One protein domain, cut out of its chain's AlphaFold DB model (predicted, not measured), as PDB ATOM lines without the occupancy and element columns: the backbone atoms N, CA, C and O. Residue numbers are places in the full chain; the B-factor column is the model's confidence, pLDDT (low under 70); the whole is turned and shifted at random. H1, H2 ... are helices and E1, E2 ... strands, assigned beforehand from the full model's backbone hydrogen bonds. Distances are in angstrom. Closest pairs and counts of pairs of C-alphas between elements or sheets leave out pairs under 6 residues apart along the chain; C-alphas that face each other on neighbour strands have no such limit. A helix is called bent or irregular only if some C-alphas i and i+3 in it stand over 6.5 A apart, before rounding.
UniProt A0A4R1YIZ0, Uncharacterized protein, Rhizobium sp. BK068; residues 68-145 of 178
ATOM      1  N   GLN A  68     266.847 272.072 209.297       87.06
ATOM      2  CA  GLN A  68     267.053 271.674 207.899       87.06
ATOM      3  C   GLN A  68     265.824 270.947 207.338       87.06
ATOM      4  O   GLN A  68     265.463 271.159 206.182       87.06
ATOM      5  N   GLN A  69     265.148 270.132 208.151       89.50
ATOM      6  CA  GLN A  69     263.896 269.483 207.752       89.50
ATOM      7  C   GLN A  69     262.788 270.520 207.501       89.50
ATOM      8  O   GLN A  69     262.106 270.456 206.478       89.50
ATOM      9  N   GLU A  70     262.659 271.528 208.369       88.88
ATOM     10  CA  GLU A  70     261.728 272.653 208.206       88.88
ATOM     11  C   GLU A  70     261.994 273.440 206.917       88.88
ATOM     12  O   GLU A  70     261.061 273.736 206.168       88.88
ATOM     13  N   GLN A  71     263.263 273.706 206.600       88.69
ATOM     14  CA  GLN A  71     263.658 274.369 205.354       88.69
ATOM     15  C   GLN A  71     263.289 273.547 204.112       88.69
ATOM     16  O   GLN A  71     262.816 274.108 203.119       88.69
ATOM     17  N   ILE A  72     263.441 272.219 204.162       89.38
ATOM     18  CA  ILE A  72     263.000 271.332 203.079       89.38
ATOM     19  C   ILE A  72     261.478 271.397 202.925       89.38
ATOM     20  O   ILE A  72     260.990 271.575 201.809       89.38
ATOM     21  N   CYS A  73     260.718 271.318 204.021       89.44
ATOM     22  CA  CYS A  73     259.261 271.466 203.994       89.44
ATOM     23  C   CYS A  73     258.841 272.813 203.388       89.44
ATOM     24  O   CYS A  73     257.990 272.854 202.497       89.44
ATOM     25  N   ALA A  74     259.485 273.910 203.800       89.75
ATOM     26  CA  ALA A  74     259.244 275.242 203.255       89.75
ATOM     27  C   ALA A  74     259.471 275.281 201.738       89.75
ATOM     28  O   ALA A  74     258.672 275.855 200.995       89.75
ATOM     29  N   LYS A  75     260.534 274.626 201.262       89.62
ATOM     30  CA  LYS A  75     260.855 274.538 199.838       89.62
ATOM     31  C   LYS A  75     259.826 273.721 199.058       89.62
ATOM     32  O   LYS A  75     259.415 274.150 197.980       89.62
ATOM     33  N   VAL A  76     259.372 272.590 199.599       91.31
ATOM     34  CA  VAL A  76     258.311 271.778 198.981       91.31
ATOM     35  C   VAL A  76     257.038 272.599 198.795       91.31
ATOM     36  O   VAL A  76     256.497 272.638 197.688       91.31
ATOM     37  N   ILE A  77     256.604 273.299 199.845       90.00
ATOM     38  CA  ILE A  77     255.417 274.160 199.813       90.00
ATOM     39  C   ILE A  77     255.616 275.304 198.811       90.00
ATOM     40  O   ILE A  77     254.746 275.571 197.980       90.00
ATOM     41  N   GLN A  78     256.776 275.962 198.830       89.12
ATOM     42  CA  GLN A  78     257.049 277.080 197.934       89.12
ATOM     43  C   GLN A  78     257.014 276.671 196.456       89.12
ATOM     44  O   GLN A  78     256.423 277.380 195.642       89.12
ATOM     45  N   GLN A  79     257.641 275.548 196.103       88.44
ATOM     46  CA  GLN A  79     257.761 275.113 194.710       88.44
ATOM     47  C   GLN A  79     256.448 274.569 194.139       88.44
ATOM     48  O   GLN A  79     256.192 274.752 192.952       88.44
ATOM     49  N   ASN A  80     255.613 273.934 194.965       87.75
ATOM     50  CA  ASN A  80     254.425 273.218 194.484       87.75
ATOM     51  C   ASN A  80     253.103 273.937 194.765       87.75
ATOM     52  O   ASN A  80     252.089 273.585 194.170       87.75
ATOM     53  N   ILE A  81     253.101 274.944 195.643       88.88
ATOM     54  CA  ILE A  81     251.890 275.686 196.010       88.88
ATOM     55  C   ILE A  81     252.054 277.173 195.692       88.88
ATOM     56  O   ILE A  81     251.306 277.704 194.871       88.88
ATOM     57  N   LEU A  82     253.046 277.840 196.291       87.38
ATOM     58  CA  LEU A  82     253.176 279.300 196.184       87.38
ATOM     59  C   LEU A  82     253.552 279.753 194.768       87.38
ATOM     60  O   LEU A  82     252.827 280.536 194.160       87.38
ATOM     61  N   ARG A  83     254.640 279.220 194.197       87.94
ATOM     62  CA  ARG A  83     255.108 279.615 192.857       87.94
ATOM     63  C   ARG A  83     254.086 279.341 191.746       87.94
ATOM     64  O   ARG A  83     253.889 280.232 190.917       87.94
ATOM     65  N   PRO A  84     253.408 278.174 191.698       86.44
ATOM     66  CA  PRO A  84     252.343 277.951 190.724       86.44
ATOM     67  C   PRO A  84     251.191 278.949 190.868       86.44
ATOM     68  O   PRO A  84     250.687 279.442 189.857       86.44
ATOM     69  N   PHE A  85     250.805 279.294 192.100       85.75
ATOM     70  CA  PHE A  85     249.762 280.288 192.343       85.75
ATOM     71  C   PHE A  85     250.189 281.696 191.901       85.75
ATOM     72  O   PHE A  85     249.437 282.364 191.197       85.75
ATOM     73  N   GLU A  86     251.410 282.129 192.222       84.31
ATOM     74  CA  GLU A  86     251.957 283.414 191.762       84.31
ATOM     75  C   GLU A  86     252.034 283.492 190.231       84.31
ATOM     76  O   GLU A  86     251.715 284.520 189.630       84.31
ATOM     77  N   ALA A  87     252.460 282.407 189.576       84.25
ATOM     78  CA  ALA A  87     252.494 282.327 188.119       84.25
ATOM     79  C   ALA A  87     251.082 282.445 187.527       84.25
ATOM     80  O   ALA A  87     250.875 283.178 186.558       84.25
ATOM     81  N   TRP A  88     250.103 281.778 188.140       82.81
ATOM     82  CA  TRP A  88     248.698 281.889 187.765       82.81
ATOM     83  C   TRP A  88     248.161 283.320 187.940       82.81
ATOM     84  O   TRP A  88     247.551 283.854 187.010       82.81
ATOM     85  N   GLU A  89     248.442 283.984 189.068       78.81
ATOM     86  CA  GLU A  89     248.048 285.381 189.301       78.81
ATOM     87  C   GLU A  89     248.669 286.330 188.269       78.81
ATOM     88  O   GLU A  89     247.972 287.185 187.718       78.81
ATOM     89  N   LYS A  90     249.953 286.155 187.931       78.62
ATOM     90  CA  LYS A  90     250.624 286.948 186.887       78.62
ATOM     91  C   LYS A  90     249.964 286.767 185.521       78.62
ATOM     92  O   LYS A  90     249.712 287.752 184.830       78.62
ATOM     93  N   ILE A  91     249.632 285.530 185.142       76.12
ATOM     94  CA  ILE A  91     248.897 285.248 183.899       76.12
ATOM     95  C   ILE A  91     247.522 285.930 183.921       76.12
ATOM     96  O   ILE A  91     247.059 286.407 182.885       76.12
ATOM     97  N   MET A  92     246.883 286.019 185.089       71.38
ATOM     98  CA  MET A  92     245.622 286.737 185.261       71.38
ATOM     99  C   MET A  92     245.716 288.234 185.085       71.38
ATOM    100  O   MET A  92     244.929 288.790 184.319       71.38
ATOM    101  N   LEU A  93     246.709 288.870 185.694       69.00
ATOM    102  CA  LEU A  93     246.965 290.292 185.489       69.00
ATOM    103  C   LEU A  93     247.248 290.600 184.009       69.00
ATOM    104  O   LEU A  93     246.682 291.534 183.454       69.00
ATOM    105  N   LEU A  94     248.032 289.757 183.327       68.38
ATOM    106  CA  LEU A  94     248.335 289.924 181.898       68.38
ATOM    107  C   LEU A  94     247.118 289.724 180.980       68.38
ATOM    108  O   LEU A  94     247.088 290.247 179.866       68.38
ATOM    109  N   ARG A  95     246.113 288.956 181.414       65.94
ATOM    110  CA  ARG A  95     244.900 288.680 180.631       65.94
ATOM    111  C   ARG A  95     243.735 289.620 180.931       65.94
ATOM    112  O   ARG A  95     242.735 289.520 180.228       65.94
ATOM    113  N   GLN A  96     243.861 290.562 181.869       59.66
ATOM    114  CA  GLN A  96     242.820 291.556 182.184       59.66
ATOM    115  C   GLN A  96     242.444 292.508 181.021       59.66
ATOM    116  O   GLN A  96     241.548 293.326 181.184       59.66
ATOM    117  N   GLY A  97     243.050 292.371 179.833       45.25
ATOM    118  CA  GLY A  97     242.647 293.050 178.588       45.25
ATOM    119  C   GLY A  97     242.011 292.156 177.506       45.25
ATOM    120  O   GLY A  97     241.744 292.638 176.409       45.25
ATOM    121  N   LYS A  98     241.789 290.858 177.759       53.16
ATOM    122  CA  LYS A  98     241.038 289.937 176.876       53.16
ATOM    123  C   LYS A  98     239.773 289.495 177.612       53.16
ATOM    124  O   LYS A  98     239.826 289.396 178.832       53.16
ATOM    125  N   GLU A  99     238.660 289.235 176.916       46.88
ATOM    126  CA  GLU A  99     237.379 288.837 177.536       46.88
ATOM    127  C   GLU A  99     237.518 287.575 178.410       46.88
ATOM    128  O   GLU A  99     237.310 286.440 177.983       46.88
ATOM    129  N   LEU A 100     237.878 287.770 179.674       53.03
ATOM    130  CA  LEU A 100     237.806 286.763 180.710       53.03
ATOM    131  C   LEU A 100     236.379 286.797 181.241       53.03
ATOM    132  O   LEU A 100     236.018 287.672 182.025       53.03
ATOM    133  N   LYS A 101     235.549 285.843 180.814       51.62
ATOM    134  CA  LYS A 101     234.240 285.624 181.435       51.62
ATOM    135  C   LYS A 101     234.473 284.991 182.804       51.62
ATOM    136  O   LYS A 101     234.520 283.772 182.943       51.62
ATOM    137  N   THR A 102     234.680 285.829 183.812       51.25
ATOM    138  CA  THR A 102     234.661 285.414 185.212       51.25
ATOM    139  C   THR A 102     233.278 284.841 185.510       51.25
ATOM    140  O   THR A 102     232.261 285.519 185.373       51.25
ATOM    141  N   SER A 103     233.210 283.553 185.861       51.72
ATOM    142  CA  SER A 103     231.949 282.988 186.343       51.72
ATOM    143  C   SER A 103     231.608 283.616 187.700       51.72
ATOM    144  O   SER A 103     232.489 284.111 188.413       51.72
ATOM    145  N   LYS A 104     230.331 283.553 188.098       54.28
ATOM    146  CA  LYS A 104     229.857 284.000 189.423       54.28
ATOM    147  C   LYS A 104     230.617 283.358 190.600       54.28
ATOM    148  O   LYS A 104     230.533 283.854 191.717       54.28
ATOM    149  N   GLU A 105     231.387 282.299 190.355       50.69
ATOM    150  CA  GLU A 105     232.068 281.481 191.361       50.69
ATOM    151  C   GLU A 105     233.583 281.745 191.470       50.69
ATOM    152  O   GLU A 105     234.294 280.970 192.101       50.69
ATOM    153  N   LYS A 106     234.109 282.839 190.892       62.09
ATOM    154  CA  LYS A 106     235.538 283.227 190.994       62.09
ATOM    155  C   LYS A 106     236.533 282.228 190.377       62.09
ATOM    156  O   LYS A 106     237.740 282.335 190.606       62.09
ATOM    157  N   PHE A 107     236.051 281.285 189.572       62.09
ATOM    158  CA  PHE A 107     236.899 280.382 188.803       62.09
ATOM    159  C   PHE A 107     237.283 281.015 187.472       62.09
ATOM    160  O   PHE A 107     236.446 281.546 186.739       62.09
ATOM    161  N   LEU A 108     238.564 280.903 187.145       61.94
ATOM    162  CA  LEU A 108     239.060 281.167 185.815       61.94
ATOM    163  C   LEU A 108     238.806 279.939 184.946       61.94
ATOM    164  O   LEU A 108     239.247 278.841 185.285       61.94
ATOM    165  N   GLN A 109     238.145 280.134 183.810       67.12
ATOM    166  CA  GLN A 109     237.926 279.082 182.825       67.12
ATOM    167  C   GLN A 109     238.553 279.491 181.490       67.12
ATOM    168  O   GLN A 109     238.326 280.598 181.006       67.12
ATOM    169  N   ALA A 110     239.346 278.603 180.894       62.69
ATOM    170  CA  ALA A 110     239.643 278.662 179.469       62.69
ATOM    171  C   ALA A 110     238.484 278.011 178.722       62.69
ATOM    172  O   ALA A 110     238.092 276.900 179.071       62.69
ATOM    173  N   VAL A 111     237.958 278.698 177.713       66.19
ATOM    174  CA  VAL A 111     236.992 278.141 176.765       66.19
ATOM    175  C   VAL A 111     237.708 278.037 175.424       66.19
ATOM    176  O   VAL A 111     238.259 279.041 174.969       66.19
ATOM    177  N   ASP A 112     237.791 276.842 174.848       72.19
ATOM    178  CA  ASP A 112     238.361 276.668 173.507       72.19
ATOM    179  C   ASP A 112     237.352 277.032 172.402       72.19
ATOM    180  O   ASP A 112     236.222 277.441 172.680       72.19
ATOM    181  N   ALA A 113     237.783 276.933 171.140       74.69
ATOM    182  CA  ALA A 113     236.950 277.257 169.981       74.69
ATOM    183  C   ALA A 113     235.722 276.335 169.845       74.69
ATOM    184  O   ALA A 113     234.707 276.756 169.295       74.69
ATOM    185  N   ASP A 114     235.799 275.127 170.405       77.50
ATOM    186  CA  ASP A 114     234.735 274.123 170.406       77.50
ATOM    187  C   ASP A 114     233.793 274.278 171.618       77.50
ATOM    188  O   ASP A 114     232.820 273.537 171.776       77.50
ATOM    189  N   GLY A 115     234.053 275.259 172.490       73.38
ATOM    190  CA  GLY A 115     233.253 275.552 173.677       73.38
ATOM    191  C   GLY A 115     233.610 274.718 174.912       73.38
ATOM    192  O   GLY A 115     232.946 274.857 175.947       73.38
ATOM    193  N   PHE A 116     234.654 273.885 174.855       72.88
ATOM    194  CA  PHE A 116     235.126 273.097 175.989       72.88
ATOM    195  C   PHE A 116     235.730 274.001 177.060       72.88
ATOM    196  O   PHE A 116     236.564 274.867 176.786       72.88
ATOM    197  N   ARG A 117     235.329 273.776 178.313       72.69
ATOM    198  CA  ARG A 117     235.732 274.606 179.451       72.69
ATOM    199  C   ARG A 117     236.748 273.878 180.317       72.69
ATOM    200  O   ARG A 117     236.450 272.827 180.875       72.69
ATOM    201  N   ARG A 118     237.929 274.469 180.496       67.00
ATOM    202  CA  ARG A 118     238.941 274.018 181.463       67.00
ATOM    203  C   ARG A 118     239.064 275.016 182.597       67.00
ATOM    204  O   ARG A 118     239.347 276.185 182.352       67.00
ATOM    205  N   VAL A 119     238.891 274.556 183.835       68.06
ATOM    206  CA  VAL A 119     239.167 275.371 185.023       68.06
ATOM    207  C   VAL A 119     240.676 275.538 185.150       68.06
ATOM    208  O   VAL A 119     241.414 274.566 185.266       68.06
ATOM    209  N   LEU A 120     241.129 276.783 185.094       63.44
ATOM    210  CA  LEU A 120     242.536 277.153 185.180       63.44
ATOM    211  C   LEU A 120     242.956 277.543 186.603       63.44
ATOM    212  O   LEU A 120     244.145 277.572 186.894       63.44
ATOM    213  N   GLY A 121     242.006 277.887 187.473       68.06
ATOM    214  CA  GLY A 121     242.270 278.239 188.869       68.06
ATOM    215  C   GLY A 121     241.134 279.039 189.493       68.06
ATOM    216  O   GLY A 121     240.114 279.284 188.848       68.06
ATOM    217  N   SER A 122     241.297 279.446 190.750       72.69
ATOM    218  CA  SER A 122     240.296 280.225 191.482       72.69
ATOM    219  C   SER A 122     240.946 281.292 192.346       72.69
ATOM    220  O   SER A 122     241.882 281.002 193.092       72.69
ATOM    221  N   SER A 123     240.395 282.509 192.317       72.56
ATOM    222  CA  SER A 123     240.817 283.570 193.240       72.56
ATOM    223  C   SER A 123     240.316 283.340 194.669       72.56
ATOM    224  O   SER A 123     240.748 284.034 195.588       72.56
ATOM    225  N   PHE A 124     239.461 282.334 194.885       78.56
ATOM    226  CA  PHE A 124     239.011 281.911 196.210       78.56
ATOM    227  C   PHE A 124     240.180 281.578 197.149       78.56
ATOM    228  O   PHE A 124     240.151 281.929 198.327       78.56
ATOM    229  N   TYR A 125     241.236 280.950 196.628       76.00
ATOM    230  CA  TYR A 125     242.345 280.463 197.449       76.00
ATOM    231  C   TYR A 125     243.335 281.546 197.877       76.00
ATOM    232  O   TYR A 125     244.172 281.268 198.730       76.00
ATOM    233  N   LYS A 126     243.229 282.775 197.357       81.12
ATOM    234  CA  LYS A 126     244.211 283.845 197.595       81.12
ATOM    235  C   LYS A 126     244.529 284.046 199.078       81.12
ATOM    236  O   LYS A 126     245.682 283.962 199.481       81.12
ATOM    237  N   HIS A 127     243.498 284.198 199.905       83.19
ATOM    238  CA  HIS A 127     243.676 284.408 201.342       83.19
ATOM    239  C   HIS A 127     244.318 283.205 202.062       83.19
ATOM    240  O   HIS A 127     245.070 283.365 203.022       83.19
ATOM    241  N   HIS A 128     244.033 281.983 201.607       86.19
ATOM    242  CA  HIS A 128     244.663 280.780 202.155       86.19
ATOM    243  C   HIS A 128     246.139 280.695 201.753       86.19
ATOM    244  O   HIS A 128     246.979 280.370 202.589       86.19
ATOM    245  N   ILE A 129     246.457 281.039 200.505       85.50
ATOM    246  CA  ILE A 129     247.827 281.064 199.989       85.50
ATOM    247  C   ILE A 129     248.670 282.120 200.716       85.50
ATOM    248  O   ILE A 129     249.799 281.825 201.097       85.50
ATOM    249  N   GLU A 130     248.114 283.296 201.013       86.25
ATOM    250  CA  GLU A 130     248.787 284.325 201.822       86.25
ATOM    251  C   GLU A 130     249.170 283.805 203.219       86.25
ATOM    252  O   GLU A 130     250.279 284.050 203.694       86.25
ATOM    253  N   LYS A 131     248.290 283.035 203.874       89.12
ATOM    254  CA  LYS A 131     248.608 282.391 205.162       89.12
ATOM    255  C   LYS A 131     249.715 281.349 205.023       89.12
ATOM    256  O   LYS A 131     250.608 281.300 205.863       89.12
ATOM    257  N   ILE A 132     249.669 280.538 203.966       88.88
ATOM    258  CA  ILE A 132     250.708 279.540 203.678       88.88
ATOM    259  C   ILE A 132     252.056 280.227 203.428       88.88
ATOM    260  O   ILE A 132     253.070 279.739 203.916       88.88
ATOM    261  N   SER A 133     252.077 281.379 202.747       87.69
ATOM    262  CA  SER A 133     253.300 282.164 202.547       87.69
ATOM    263  C   SER A 133     253.948 282.549 203.875       87.69
ATOM    264  O   SER A 133     255.129 282.282 204.065       87.69
ATOM    265  N   LYS A 134     253.168 283.064 204.835       88.12
ATOM    266  CA  LYS A 134     253.684 283.415 206.171       88.12
ATOM    267  C   LYS A 134     254.286 282.216 206.906       88.12
ATOM    268  O   LYS A 134     255.328 282.340 207.540       88.12
ATOM    269  N   ILE A 135     253.654 281.043 206.796       87.69
ATOM    270  CA  ILE A 135     254.187 279.798 207.372       87.69
ATOM    271  C   ILE A 135     255.523 279.442 206.714       87.69
ATOM    272  O   ILE A 135     256.485 279.130 207.406       87.69
ATOM    273  N   VAL A 136     255.608 279.519 205.383       88.75
ATOM    274  CA  VAL A 136     256.852 279.260 204.642       88.75
ATOM    275  C   VAL A 136     257.961 280.231 205.043       88.75
ATOM    276  O   VAL A 136     259.108 279.807 205.183       88.75
ATOM    277  N   ASP A 137     257.642 281.505 205.254       87.62
ATOM    278  CA  ASP A 137     258.618 282.516 205.665       87.62
ATOM    279  C   ASP A 137     259.137 282.262 207.089       87.62
ATOM    280  O   ASP A 137     260.345 282.361 207.328       87.62
ATOM    281  N   SER A 138     258.262 281.826 208.002       85.62
ATOM    282  CA  SER A 138     258.648 281.384 209.348       85.62
ATOM    283  C   SER A 138     259.531 280.130 209.309       85.62
ATOM    284  O   SER A 138     260.597 280.102 209.916       85.62
ATOM    285  N   LEU A 139     259.171 279.119 208.512       84.50
ATOM    286  CA  LEU A 139     259.971 277.893 208.378       84.50
ATOM    287  C   LEU A 139     261.372 278.149 207.789       84.50
ATOM    288  O   LEU A 139     262.312 277.408 208.070       84.50
ATOM    289  N   LYS A 140     261.542 279.192 206.969       82.69
ATOM    290  CA  LYS A 140     262.857 279.586 206.434       82.69
ATOM    291  C   LYS A 140     263.699 280.355 207.447       82.69
ATOM    292  O   LYS A 140     264.908 280.125 207.536       82.69
ATOM    293  N   SER A 141     263.066 281.279 208.163       77.00
ATOM    294  CA  SER A 141     263.741 282.258 209.023       77.00
ATOM    295  C   SER A 141     264.038 281.710 210.423       77.00
ATOM    296  O   SER A 141     264.921 282.225 211.104       77.00
ATOM    297  N   GLY A 142     263.383 280.612 210.813       58.97
ATOM    298  CA  GLY A 142     263.248 280.215 212.213       58.97
ATOM    299  C   GLY A 142     262.017 280.889 212.833       58.97
ATOM    300  O   GLY A 142     261.384 281.718 212.170       58.97
ATOM    301  N   PRO A 143     261.634 280.536 214.075       51.44
ATOM    302  CA  PRO A 143     260.531 281.213 214.754       51.44
ATOM    303  C   PRO A 143     260.746 282.731 214.693       51.44
ATOM    304  O   PRO A 143     261.891 283.182 214.782       51.44
ATOM    305  N   GLU A 144     259.663 283.503 214.512       47.03
ATOM    306  CA  GLU A 144     259.746 284.957 214.687       47.03
ATOM    307  C   GLU A 144     260.471 285.219 216.013       47.03
ATOM    308  O   GLU A 144     260.159 284.531 216.996       47.03
ATOM    309  N   PRO A 145     261.454 286.139 216.056       44.53
ATOM    310  CA  PRO A 145     261.968 286.583 217.336       44.53
ATOM    311  C   PRO A 145     260.744 286.998 218.148       44.53
ATOM    312  O   PRO A 145     259.965 287.849 217.715       44.53
TER     313      PRO A 145
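AT A GLANCE: This is residues 68 to 145 of the 178 residues of an uncharacterized protein of Rhizobium sp. BK068 (UniProt A0A4R1YIZ0). H1a and H2 lie side by side in a long rod; H1b splays away, and hairpin E1-E2 prolongs the splayed end. The printed part has 78 residues, mostly helix, in the order H1, E1, E2, H2, with an antiparallel sheet. It is loose, radius of gyration of the C-alphas 16.1 A, spanning 52 by 20 by 20 A.

IN THESE COORDINATES: H1, residues 68 to 95, begins at C-alpha (267.053, 271.674, 207.899). Assigned as one helix by hydrogen bonds, it is bent, C-alphas 80 and 83 being 6.6 A apart: H1a, 68 to 80, 18.5 A; H1b, 83 to 95, 18.3 A. E1 is 107 to 111, E2 117 to 122. H2, residues 123 to 141, 27.9 A from first to last C-alpha, ends with C-alpha 141 at (263.741, 282.258, 209.023), and it is irregular, C-alphas 124 and 127 being 7.4 A apart.

HOW THE PARTS SIT: H1a touches H2's residues 133 to 140 alone, opposite ways, a shallow tilt of 25 degrees; the closest C-alphas, Ala 74 and Val 136, are 4.9 A apart. H1b is close to H2 but not clearly touching, C-alphas 85 and 129 being closest at 7.9 A. In hairpin E1-E2, N 108 and O 121, 2.8 A, are within hydrogen-bond range. Every O i to N i+4 pair is within range in H1a and H1b, 13 of 15 in H2.

THE WHOLE: The printed part has no cut; H1 to E1 is a long link. pLDDT is under 70 at 93 to 111, 118 to 121 and 142 to 145.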